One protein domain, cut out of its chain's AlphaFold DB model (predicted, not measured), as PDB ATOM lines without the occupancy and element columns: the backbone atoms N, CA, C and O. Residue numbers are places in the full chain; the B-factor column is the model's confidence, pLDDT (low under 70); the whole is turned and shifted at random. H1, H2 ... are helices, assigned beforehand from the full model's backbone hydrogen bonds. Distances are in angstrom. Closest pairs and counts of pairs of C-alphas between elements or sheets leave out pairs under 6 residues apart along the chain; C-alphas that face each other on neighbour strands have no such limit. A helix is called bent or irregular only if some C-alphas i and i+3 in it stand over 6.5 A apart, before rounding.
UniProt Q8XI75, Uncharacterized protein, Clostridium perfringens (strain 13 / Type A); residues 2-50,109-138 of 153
ATOM      1  N   ALA A   2     -58.694  41.165  25.850       62.97
ATOM      2  CA  ALA A   2     -57.255  40.986  26.037       62.97
ATOM      3  C   ALA A   2     -56.833  39.658  25.394       62.97
ATOM      4  O   ALA A   2     -57.392  38.617  25.744       62.97
ATOM      5  N   THR A   3     -55.898  39.713  24.448       71.06
ATOM      6  CA  THR A   3     -55.332  38.535  23.781       71.06
ATOM      7  C   THR A   3     -54.040  38.142  24.486       71.06
ATOM      8  O   THR A   3     -53.233  39.004  24.834       71.06
ATOM      9  N   PHE A   4     -53.852  36.844  24.710       80.69
ATOM     10  CA  PHE A   4     -52.632  36.286  25.282       80.69
ATOM     11  C   PHE A   4     -51.912  35.453  24.226       80.69
ATOM     12  O   PHE A   4     -52.510  34.555  23.639       80.69
ATOM     13  N   PHE A   5     -50.633  35.750  24.010       84.50
ATOM     14  CA  PHE A   5     -49.765  35.021  23.088       84.50
ATOM     15  C   PHE A   5     -48.861  34.086  23.890       84.50
ATOM     16  O   PHE A   5     -48.277  34.499  24.892       84.50
ATOM     17  N   ASN A   6     -48.738  32.827  23.467       82.19
ATOM     18  CA  ASN A   6     -48.009  31.813  24.241       82.19
ATOM     19  C   ASN A   6     -46.490  31.892  24.045       82.19
ATOM     20  O   ASN A   6     -45.733  31.257  24.780       82.19
ATOM     21  N   ASN A   7     -46.038  32.623  23.027       87.62
ATOM     22  CA  ASN A   7     -44.632  32.816  22.712       87.62
ATOM     23  C   ASN A   7     -44.409  34.153  21.988       87.62
ATOM     24  O   ASN A   7     -45.346  34.819  21.541       87.62
ATOM     25  N   TYR A   8     -43.141  34.542  21.865       90.94
ATOM     26  CA  TYR A   8     -42.774  35.807  21.234       90.94
ATOM     27  C   TYR A   8     -43.010  35.831  19.719       90.94
ATOM     28  O   TYR A   8     -43.258  36.905  19.183       90.94
ATOM     29  N   GLU A   9     -42.945  34.696  19.016       90.75
ATOM     30  CA  GLU A   9     -43.154  34.652  17.559       90.75
ATOM     31  C   GLU A   9     -44.601  34.987  17.187       90.75
ATOM     32  O   GLU A   9     -44.831  35.772  16.266       90.75
ATOM     33  N   GLU A  10     -45.564  34.464  17.946       91.81
ATOM     34  CA  GLU A  10     -46.980  34.808  17.821       91.81
ATOM     35  C   GLU A  10     -47.201  36.305  18.068       91.81
ATOM     36  O   GLU A  10     -47.814  36.982  17.244       91.81
ATOM     37  N   LEU A  11     -46.635  36.847  19.155       92.00
ATOM     38  CA  LEU A  11     -46.758  38.270  19.472       92.00
ATOM     39  C   LEU A  11     -46.137  39.164  18.387       92.00
ATOM     40  O   LEU A  11     -46.751  40.146  17.981       92.00
ATOM     41  N   PHE A  12     -44.933  38.845  17.899       92.44
ATOM     42  CA  PHE A  12     -44.300  39.626  16.831       92.44
ATOM     43  C   PHE A  12     -45.084  39.551  15.527       92.44
ATOM     44  O   PHE A  12     -45.275  40.581  14.890       92.44
ATOM     45  N   THR A  13     -45.607  38.374  15.177       91.56
ATOM     46  CA  THR A  13     -46.488  38.222  14.015       91.56
ATOM     47  C   THR A  13     -47.707  39.132  14.141       91.56
ATOM     48  O   THR A  13     -47.996  39.884  13.216       91.56
ATOM     49  N   ALA A  14     -48.375  39.128  15.297       91.62
ATOM     50  CA  ALA A  14     -49.551  39.959  15.544       91.62
ATOM     51  C   ALA A  14     -49.244  41.471  15.530       91.62
ATOM     52  O   ALA A  14     -50.085  42.271  15.112       91.62
ATOM     53  N   LEU A  15     -48.049  41.882  15.969       91.31
ATOM     54  CA  LEU A  15     -47.582  43.270  15.871       91.31
ATOM     55  C   LEU A  15     -47.328  43.671  14.408       91.31
ATOM     56  O   LEU A  15     -47.798  44.719  13.965       91.31
ATOM     57  N   ASP A  16     -46.640  42.823  13.641       91.00
ATOM     58  CA  ASP A  16     -46.285  43.085  12.240       91.00
ATOM     59  C   ASP A  16     -47.520  43.118  11.324       91.00
ATOM     60  O   ASP A  16     -47.631  43.976  10.442       91.00
ATOM     61  N   THR A  17     -48.486  42.223  11.552       91.62
ATOM     62  CA  THR A  17     -49.765  42.187  10.822       91.62
ATOM     63  C   THR A  17     -50.758  43.244  11.299       91.62
ATOM     64  O   THR A  17     -51.806  43.417  10.673       91.62
ATOM     65  N   LYS A  18     -50.426  43.990  12.365       90.12
ATOM     66  CA  LYS A  18     -51.291  44.980  13.026       90.12
ATOM     67  C   LYS A  18     -52.570  44.382  13.619       90.12
ATOM     68  O   LYS A  18     -53.556  45.096  13.799       90.12
ATOM     69  N   GLU A  19     -52.557  43.092  13.936       89.75
ATOM     70  CA  GLU A  19     -53.612  42.435  14.709       89.75
ATOM     71  C   GLU A  19     -53.668  42.984  16.142       89.75
ATOM     72  O   GLU A  19     -54.753  43.207  16.683       89.75
ATOM     73  N   THR A  20     -52.505  43.281  16.735       88.50
ATOM     74  CA  THR A  20     -52.401  44.033  17.990       88.50
ATOM     75  C   THR A  20     -51.521  45.272  17.813       88.50
ATOM     76  O   THR A  20     -50.465  45.189  17.188       88.50
ATOM     77  N   PRO A  21     -51.905  46.438  18.365       89.75
ATOM     78  CA  PRO A  21     -51.082  47.642  18.290       89.75
ATOM     79  C   PRO A  21     -49.972  47.688  19.354       89.75
ATOM     80  O   PRO A  21     -49.067  48.511  19.244       89.75
ATOM     81  N   ILE A  22     -50.068  46.878  20.417       90.88
ATOM     82  CA  ILE A  22     -49.188  46.931  21.595       90.88
ATOM     83  C   ILE A  22     -48.871  45.507  22.067       90.88
ATOM     84  O   ILE A  22     -49.732  44.625  22.047       90.88
ATOM     85  N   GLY A  23     -47.634  45.304  22.525       90.50
ATOM     86  CA  GLY A  23     -47.168  44.088  23.184       90.50
ATOM     87  C   GLY A  23     -46.370  44.406  24.446       90.50
ATOM     88  O   GLY A  23     -45.799  45.490  24.568       90.50
ATOM     89  N   ILE A  24     -46.321  43.454  25.377       90.19
ATOM     90  CA  ILE A  24     -45.467  43.511  26.571       90.19
ATOM     91  C   ILE A  24     -44.346  42.490  26.373       90.19
ATOM     92  O   ILE A  24     -44.615  41.326  26.088       90.19
ATOM     93  N   LEU A  25     -43.097  42.936  26.490       91.00
ATOM     94  CA  LEU A  25     -41.900  42.144  26.201       91.00
ATOM     95  C   LEU A  25     -40.808  42.438  27.237       91.00
ATOM     96  O   LEU A  25     -40.680  43.591  27.662       91.00
ATOM     97  N   PRO A  26     -39.961  41.453  27.578       90.62
ATOM     98  CA  PRO A  26     -38.681  41.727  28.219       90.62
ATOM     99  C   PRO A  26     -37.810  42.664  27.367       90.62
ATOM    100  O   PRO A  26     -37.818  42.607  26.131       90.62
ATOM    101  N   LEU A  27     -37.055  43.551  28.026       89.81
ATOM    102  CA  LEU A  27     -36.267  44.585  27.345       89.81
ATOM    103  C   LEU A  27     -35.169  44.011  26.447       89.81
ATOM    104  O   LEU A  27     -34.890  44.576  25.393       89.81
ATOM    105  N   ASP A  28     -34.549  42.902  26.831       87.62
ATOM    106  CA  ASP A  28     -33.532  42.210  26.044       87.62
ATOM    107  C   ASP A  28     -34.086  41.692  24.710       87.62
ATOM    108  O   ASP A  28     -33.461  41.899  23.663       87.62
ATOM    109  N   VAL A  29     -35.284  41.100  24.737       90.25
ATOM    110  CA  VAL A  29     -35.998  40.599  23.556       90.25
ATOM    111  C   VAL A  29     -36.372  41.757  22.626       90.25
ATOM    112  O   VAL A  29     -36.113  41.698  21.421       90.25
ATOM    113  N   LEU A  30     -36.925  42.839  23.185       90.50
ATOM    114  CA  LEU A  30     -37.268  44.046  22.431       90.50
ATOM    115  C   LEU A  30     -36.029  44.694  21.796       90.50
ATOM    116  O   LEU A  30     -36.024  44.978  20.600       90.50
ATOM    117  N   ASN A  31     -34.959  44.884  22.569       87.88
ATOM    118  CA  ASN A  31     -33.721  45.503  22.094       87.88
ATOM    119  C   ASN A  31     -33.077  44.686  20.968       87.88
ATOM    120  O   ASN A  31     -32.567  45.262  20.006       87.88
ATOM    121  N   LYS A  32     -33.132  43.348  21.049       88.38
ATOM    122  CA  LYS A  32     -32.688  42.474  19.959       88.38
ATOM    123  C   LYS A  32     -33.511  42.712  18.691       88.38
ATOM    124  O   LYS A  32     -32.928  42.889  17.629       88.38
ATOM    125  N   LYS A  33     -34.840  42.777  18.791       90.19
ATOM    126  CA  LYS A  33     -35.702  43.018  17.623       90.19
ATOM    127  C   LYS A  33     -35.525  44.400  17.006       90.19
ATOM    128  O   LYS A  33     -35.493  44.500  15.785       90.19
ATOM    129  N   ILE A  34     -35.348  45.442  17.816       89.25
ATOM    130  CA  ILE A  34     -35.033  46.791  17.321       89.25
ATOM    131  C   ILE A  34     -33.689  46.784  16.582       89.25
ATOM    132  O   ILE A  34     -33.578  47.348  15.496       89.25
ATOM    133  N   LYS A  35     -32.677  46.091  17.124       87.75
ATOM    134  CA  LYS A  35     -31.380  45.906  16.453       87.75
ATOM    135  C   LYS A  35     -31.510  45.156  15.121       87.75
ATOM    136  O   LYS A  35     -30.767  45.451  14.190       87.75
ATOM    137  N   ASP A  36     -32.472  44.242  15.026       91.62
ATOM    138  CA  ASP A  36     -32.814  43.498  13.810       91.62
ATOM    139  C   ASP A  36     -33.791  44.278  12.886       91.62
ATOM    140  O   ASP A  36     -34.404  43.693  11.995       91.62
ATOM    141  N   ASN A  37     -33.916  45.602  13.065       89.88
ATOM    142  CA  ASN A  37     -34.732  46.533  12.270       89.88
ATOM    143  C   ASN A  37     -36.252  46.275  12.301       89.88
ATOM    144  O   ASN A  37     -36.954  46.600  11.340       89.88
ATOM    145  N   ALA A  38     -36.785  45.714  13.391       89.25
ATOM    146  CA  ALA A  38     -38.232  45.615  13.570       89.25
ATOM    147  C   ALA A  38     -38.881  47.011  13.627       89.25
ATOM    148  O   ALA A  38     -38.376  47.915  14.296       89.25
ATOM    149  N   ASN A  39     -40.038  47.175  12.979       89.31
ATOM    150  CA  ASN A  39     -40.815  48.420  12.996       89.31
ATOM    151  C   ASN A  39     -41.655  48.542  14.282       89.31
ATOM    152  O   ASN A  39     -42.882  48.600  14.248       89.31
ATOM    153  N   ILE A  40     -40.981  48.522  15.431       91.06
ATOM    154  CA  ILE A  40     -41.581  48.570  16.767       91.06
ATOM    155  C   ILE A  40     -40.870  49.663  17.561       91.06
ATOM    156  O   ILE A  40     -39.654  49.815  17.485       91.06
ATOM    157  N   THR A  41     -41.630  50.425  18.342       90.12
ATOM    158  CA  THR A  41     -41.090  51.468  19.219       90.12
ATOM    159  C   THR A  41     -41.265  51.066  20.677       90.12
ATOM    160  O   THR A  41     -42.337  50.616  21.079       90.12
ATOM    161  N   ARG A  42     -40.210  51.241  21.477       90.44
ATOM    162  CA  ARG A  42     -40.264  51.077  22.933       90.44
ATOM    163  C   ARG A  42     -41.006  52.254  23.564       90.44
ATOM    164  O   ARG A  42     -40.739  53.402  23.223       90.44
ATOM    165  N   ILE A  43     -41.877  51.962  24.525       89.88
ATOM    166  CA  ILE A  43     -42.498  52.963  25.395       89.88
ATOM    167  C   ILE A  43     -41.850  52.848  26.774       89.88
ATOM    168  O   ILE A  43     -41.888  51.781  27.384       89.88
ATOM    169  N   ASP A  44     -41.248  53.936  27.249       87.56
ATOM    170  CA  ASP A  44     -40.693  54.020  28.599       87.56
ATOM    171  C   ASP A  44     -41.731  54.566  29.581       87.56
ATOM    172  O   ASP A  44     -42.244  55.674  29.414       87.56
ATOM    173  N   PHE A  45     -42.030  53.783  30.616       89.81
ATOM    174  CA  PHE A  45     -42.966  54.164  31.671       89.81
ATOM    175  C   PHE A  45     -42.302  55.096  32.686       89.81
ATOM    176  O   PHE A  45     -41.162  54.866  33.101       89.81
ATOM    177  N   GLN A  46     -43.026  56.130  33.126       91.50
ATOM    178  CA  GLN A  46     -42.516  57.086  34.114       91.50
ATOM    179  C   GLN A  46     -42.242  56.415  35.460       91.50
ATOM    180  O   GLN A  46     -41.316  56.808  36.166       91.50
ATOM    181  N   GLU A  47     -43.022  55.402  35.813       91.69
ATOM    182  CA  GLU A  47     -42.936  54.613  37.038       91.69
ATOM    183  C   GLU A  47     -41.732  53.660  37.028       91.69
ATOM    184  O   GLU A  47     -41.218  53.310  38.088       91.69
ATOM    185  N   GLY A  48     -41.218  53.328  35.841       92.62
ATOM    186  CA  GLY A  48     -40.201  52.306  35.629       92.62
ATOM    187  C   GLY A  48     -40.795  50.977  35.171       92.62
ATOM    188  O   GLY A  48     -42.000  50.846  34.967       92.62
ATOM    189  N   VAL A  49     -39.928  49.986  34.978       90.94
ATOM    190  CA  VAL A  49     -40.303  48.635  34.539       90.94
ATOM    191  C   VAL A  49     -39.995  47.594  35.617       90.94
ATOM    192  O   VAL A  49     -38.980  47.723  36.310       90.94
ATOM    193  N   PRO A  50     -40.835  46.556  35.772       91.38
ATOM    194  CA  PRO A  50     -40.546  45.448  36.675       91.38
ATOM    195  C   PRO A  50     -39.253  44.737  36.253       91.38
ATOM    196  O   PRO A  50     -39.028  44.492  35.066       91.38
ATOM    197  N   LYS A 109     -35.182  52.785  34.294       90.81
ATOM    198  CA  LYS A 109     -35.812  52.960  35.602       90.81
ATOM    199  C   LYS A 109     -36.468  51.649  36.020       90.81
ATOM    200  O   LYS A 109     -37.329  51.138  35.307       90.81
ATOM    201  N   THR A 110     -36.073  51.122  37.169       91.19
ATOM    202  CA  THR A 110     -36.729  49.973  37.793       91.19
ATOM    203  C   THR A 110     -38.002  50.426  38.499       91.19
ATOM    204  O   THR A 110     -37.998  51.452  39.180       91.19
ATOM    205  N   LEU A 111     -39.070  49.651  38.358       92.94
ATOM    206  CA  LEU A 111     -40.234  49.746  39.226       92.94
ATOM    207  C   LEU A 111     -39.887  49.084  40.564       92.94
ATOM    208  O   LEU A 111     -39.421  47.944  40.576       92.94
ATOM    209  N   ASP A 112     -40.103  49.796  41.667       90.81
ATOM    210  CA  ASP A 112     -39.955  49.231  43.008       90.81
ATOM    211  C   ASP A 112     -41.175  48.358  43.330       90.81
ATOM    212  O   ASP A 112     -42.316  48.822  43.255       90.81
ATOM    213  N   ILE A 113     -40.939  47.079  43.615       90.81
ATOM    214  CA  ILE A 113     -41.985  46.079  43.846       90.81
ATOM    215  C   ILE A 113     -41.825  45.539  45.259       90.81
ATOM    216  O   ILE A 113     -40.829  44.889  45.579       90.81
ATOM    217  N   ASP A 114     -42.849  45.752  46.087       93.25
ATOM    218  CA  ASP A 114     -42.935  45.109  47.392       93.25
ATOM    219  C   ASP A 114     -43.315  43.634  47.218       93.25
ATOM    220  O   ASP A 114     -44.472  43.276  46.976       93.25
ATOM    221  N   ASN A 115     -42.315  42.764  47.353       89.19
ATOM    222  CA  ASN A 115     -42.496  41.323  47.232       89.19
ATOM    223  C   ASN A 115     -43.472  40.753  48.272       89.19
ATOM    224  O   ASN A 115     -44.097  39.737  47.989       89.19
ATOM    225  N   ASN A 116     -43.655  41.386  49.437       95.12
ATOM    226  CA  ASN A 116     -44.641  40.911  50.411       95.12
ATOM    227  C   ASN A 116     -46.059  41.089  49.869       95.12
ATOM    228  O   ASN A 116     -46.863  40.165  49.944       95.12
ATOM    229  N   VAL A 117     -46.339  42.229  49.230       95.81
ATOM    230  CA  VAL A 117     -47.635  42.471  48.581       95.81
ATOM    231  C   VAL A 117     -47.867  41.459  47.463       95.81
ATOM    232  O   VAL A 117     -48.979  40.950  47.332       95.81
ATOM    233  N   VAL A 118     -46.834  41.135  46.676       93.19
ATOM    234  CA  VAL A 118     -46.934  40.102  45.634       93.19
ATOM    235  C   VAL A 118     -47.282  38.748  46.248       93.19
ATOM    236  O   VAL A 118     -48.276  38.154  45.846       93.19
ATOM    237  N   LEU A 119     -46.529  38.291  47.250       94.25
ATOM    238  CA  LEU A 119     -46.744  36.992  47.901       94.25
ATOM    239  C   LEU A 119     -48.121  36.885  48.568       94.25
ATOM    240  O   LEU A 119     -48.762  35.841  48.511       94.25
ATOM    241  N   GLU A 120     -48.610  37.965  49.175       97.81
ATOM    242  CA  GLU A 120     -49.935  37.994  49.802       97.81
ATOM    243  C   GLU A 120     -51.089  37.951  48.785       97.81
ATOM    244  O   GLU A 120     -52.212  37.594  49.146       97.81
ATOM    245  N   ASN A 121     -50.844  38.327  47.522       97.44
ATOM    246  CA  ASN A 121     -51.895  38.512  46.518       97.44
ATOM    247  C   ASN A 121     -51.752  37.641  45.257       97.44
ATOM    248  O   ASN A 121     -52.682  37.637  44.444       97.44
ATOM    249  N   GLU A 122     -50.651  36.904  45.075       95.06
ATOM    250  CA  GLU A 122     -50.327  36.208  43.820       95.06
ATOM    251  C   GLU A 122     -51.451  35.279  43.347       95.06
ATOM    252  O   GLU A 122     -51.912  35.397  42.209       95.06
ATOM    253  N   ASP A 123     -51.989  34.444  44.239       95.12
ATOM    254  CA  ASP A 123     -53.066  33.504  43.922       95.12
ATOM    255  C   ASP A 123     -54.322  34.231  43.428       95.12
ATOM    256  O   ASP A 123     -54.948  33.837  42.440       95.12
ATOM    257  N   LYS A 124     -54.683  35.334  44.094       96.44
ATOM    258  CA  LYS A 124     -55.853  36.145  43.745       96.44
ATOM    259  C   LYS A 124     -55.673  36.814  42.385       96.44
ATOM    260  O   LYS A 124     -56.615  36.853  41.592       96.44
ATOM    261  N   TRP A 125     -54.490  37.351  42.105       95.12
ATOM    262  CA  TRP A 125     -54.204  38.007  40.830       95.12
ATOM    263  C   TRP A 125     -54.145  37.015  39.671       95.12
ATOM    264  O   TRP A 125     -54.711  37.299  38.618       95.12
ATOM    265  N   VAL A 126     -53.558  35.832  39.872       91.06
ATOM    266  CA  VAL A 126     -53.556  34.753  38.871       91.06
ATOM    267  C   VAL A 126     -54.979  34.277  38.581       91.06
ATOM    268  O   VAL A 126     -55.356  34.132  37.418       91.06
ATOM    269  N   GLN A 127     -55.809  34.085  39.610       90.12
ATOM    270  CA  GLN A 127     -57.222  33.735  39.429       90.12
ATOM    271  C   GLN A 127     -57.987  34.810  38.656       90.12
ATOM    272  O   GLN A 127     -58.740  34.485  37.737       90.12
ATOM    273  N   PHE A 128     -57.777  36.087  38.991       90.44
ATOM    274  CA  PHE A 128     -58.378  37.198  38.259       90.44
ATOM    275  C   PHE A 128     -57.941  37.196  36.792       90.44
ATOM    276  O   PHE A 128     -58.796  37.225  35.907       90.44
ATOM    277  N   PHE A 129     -56.634  37.099  36.530       86.94
ATOM    278  CA  PHE A 129     -56.068  37.066  35.182       86.94
ATOM    279  C   PHE A 129     -56.678  35.934  34.346       86.94
ATOM    280  O   PHE A 129     -57.179  36.179  33.252       86.94
ATOM    281  N   ASN A 130     -56.735  34.720  34.896       84.56
ATOM    282  CA  ASN A 130     -57.327  33.557  34.232       84.56
ATOM    283  C   ASN A 130     -58.844  33.689  34.004       84.56
ATOM    284  O   ASN A 130     -59.391  33.037  33.118       84.56
ATOM    285  N   GLY A 131     -59.538  34.502  34.804       84.94
ATOM    286  CA  GLY A 131     -60.962  34.789  34.625       84.94
ATOM    287  C   GLY A 131     -61.248  35.825  33.533       84.94
ATOM    288  O   GLY A 131     -62.303  35.770  32.900       84.94
ATOM    289  N   VAL A 132     -60.326  36.768  33.302       83.25
ATOM    290  CA  VAL A 132     -60.496  37.846  32.308       83.25
ATOM    291  C   VAL A 132     -59.869  37.522  30.955       83.25
ATOM    292  O   VAL A 132     -60.388  37.951  29.921       83.25
ATOM    293  N   VAL A 133     -58.780  36.753  30.941       77.81
ATOM    294  CA  VAL A 133     -58.144  36.254  29.725       77.81
ATOM    295  C   VAL A 133     -58.763  34.908  29.394       77.81
ATOM    296  O   VAL A 133     -58.630  33.952  30.150       77.81
ATOM    297  N   LYS A 134     -59.445  34.815  28.249       60.84
ATOM    298  CA  LYS A 134     -59.896  33.523  27.731       60.84
ATOM    299  C   LYS A 134     -58.719  32.881  26.996       60.84
ATOM    300  O   LYS A 134     -58.314  33.427  25.971       60.84
ATOM    301  N   PRO A 135     -58.162  31.757  27.473       54.81
ATOM    302  CA  PRO A 135     -57.214  31.015  26.663       54.81
ATOM    303  C   PRO A 135     -57.942  30.506  25.413       54.81
ATOM    304  O   PRO A 135     -58.911  29.760  25.537       54.81
ATOM    305  N   GLU A 136     -57.496  30.882  24.212       53.62
ATOM    306  CA  GLU A 136     -57.960  30.211  22.982       53.62
ATOM    307  C   GLU A 136     -57.475  28.752  22.935       53.62
ATOM    308  O   GLU A 136     -58.111  27.892  22.328       53.62
ATOM    309  N   VAL A 137     -56.388  28.449  23.653       51.03
ATOM    310  CA  VAL A 137     -55.830  27.107  23.816       51.03
ATOM    311  C   VAL A 137     -55.691  26.818  25.311       51.03
ATOM    312  O   VAL A 137     -55.016  27.589  25.996       51.03
ATOM    313  N   PRO A 138     -56.293  25.739  25.853       44.03
ATOM    314  CA  PRO A 138     -56.194  25.432  27.275       44.03
ATOM    315  C   PRO A 138     -54.726  25.366  27.700       44.03
ATOM    316  O   PRO A 138     -53.902  24.762  27.008       44.03
TER     317      PRO A 138
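This is residues 2 to 50 and 109 to 138 of the 153 residues of an uncharacterized protein of Clostridium perfringens (strain 13 / Type A) (UniProt Q8XI75). Picture a loose, open frame with an empty middle: two short helices, H1 and H2, lie along one side of it, and one long, kinked helix, H3, makes the opposite side, with no helix touching another. The stretch of residues 36 to 50, which holds no named element, runs from the end of H2 toward the cut, and H3 stands free of the rest over nearly its whole length. The printed part has 79 residues with three named helices, in the order H1, H2, H3, and no named strand; the class is all helix, though the helices hold 36 of the 79 residues, under half. The whole is loose, with a radius of gyration of the C-alphas of 15.1 A, and flat, spanning 41 by 34 by 17 A.

Start at Ala 2, whose C-alpha is at (-57.255, 40.986, 26.037), and go on to C-alpha 8 at (-42.774, 35.807, 21.234), where H1 begins; it takes in residues 8 to 16 and measures 12.1 A from first to last C-alpha. Next find H2, residues 27 to 35, 12.0 A long, beginning at C-alpha 27 at (-36.267, 44.585, 27.345). Past the cut, look for H3, residues 115 to 132, 23.6 A long, which ends at C-alpha 132 at (-60.496, 37.846, 32.308). H3 is irregular: the C-alphas of residues 120 and 123 are 8.0 A apart, and there is a kink of 60 degrees near residue 122.

From H1, a short link of 10 residues takes you to H2, yet the two helices are apart, with no C-alpha of the one within 8 A of the other. H1 and H3 are apart too, with no C-alpha of the one within 8 A of the other, and H2 and H3 are likewise apart. Look along residues 114 to 131, of which 115 to 131 belong to H3, and you will find that this stretch stands free: no C-alpha 8 or more residues away along the chain comes within 10 A. In the backbones of H1 and H2 every O i to N i+4 pair is within hydrogen-bond range; in H3 12 of 14 are.

The two C-alphas farthest apart are those of Asn 37 and Glu 120, 41.4 A, while those of Ala 2 and Pro 138, the first and last printed residues, are 15.6 A apart. Without the stretch that stands free, the body has 61 residues and spans 34 by 31 by 17 A. Residues 51 to 108 are not printed, and the C-alphas of Pro 50 and Lys 109 are 8.9 A apart across the cut; the link from H2 to H3 runs across it. The C-alphas of residues 36 to 50 lie 11 to 20 A from the mean of the C-alphas. The mean pLDDT of the printed part is 87.4, and residue 2 and residues 134 to 138 of this model are under 70.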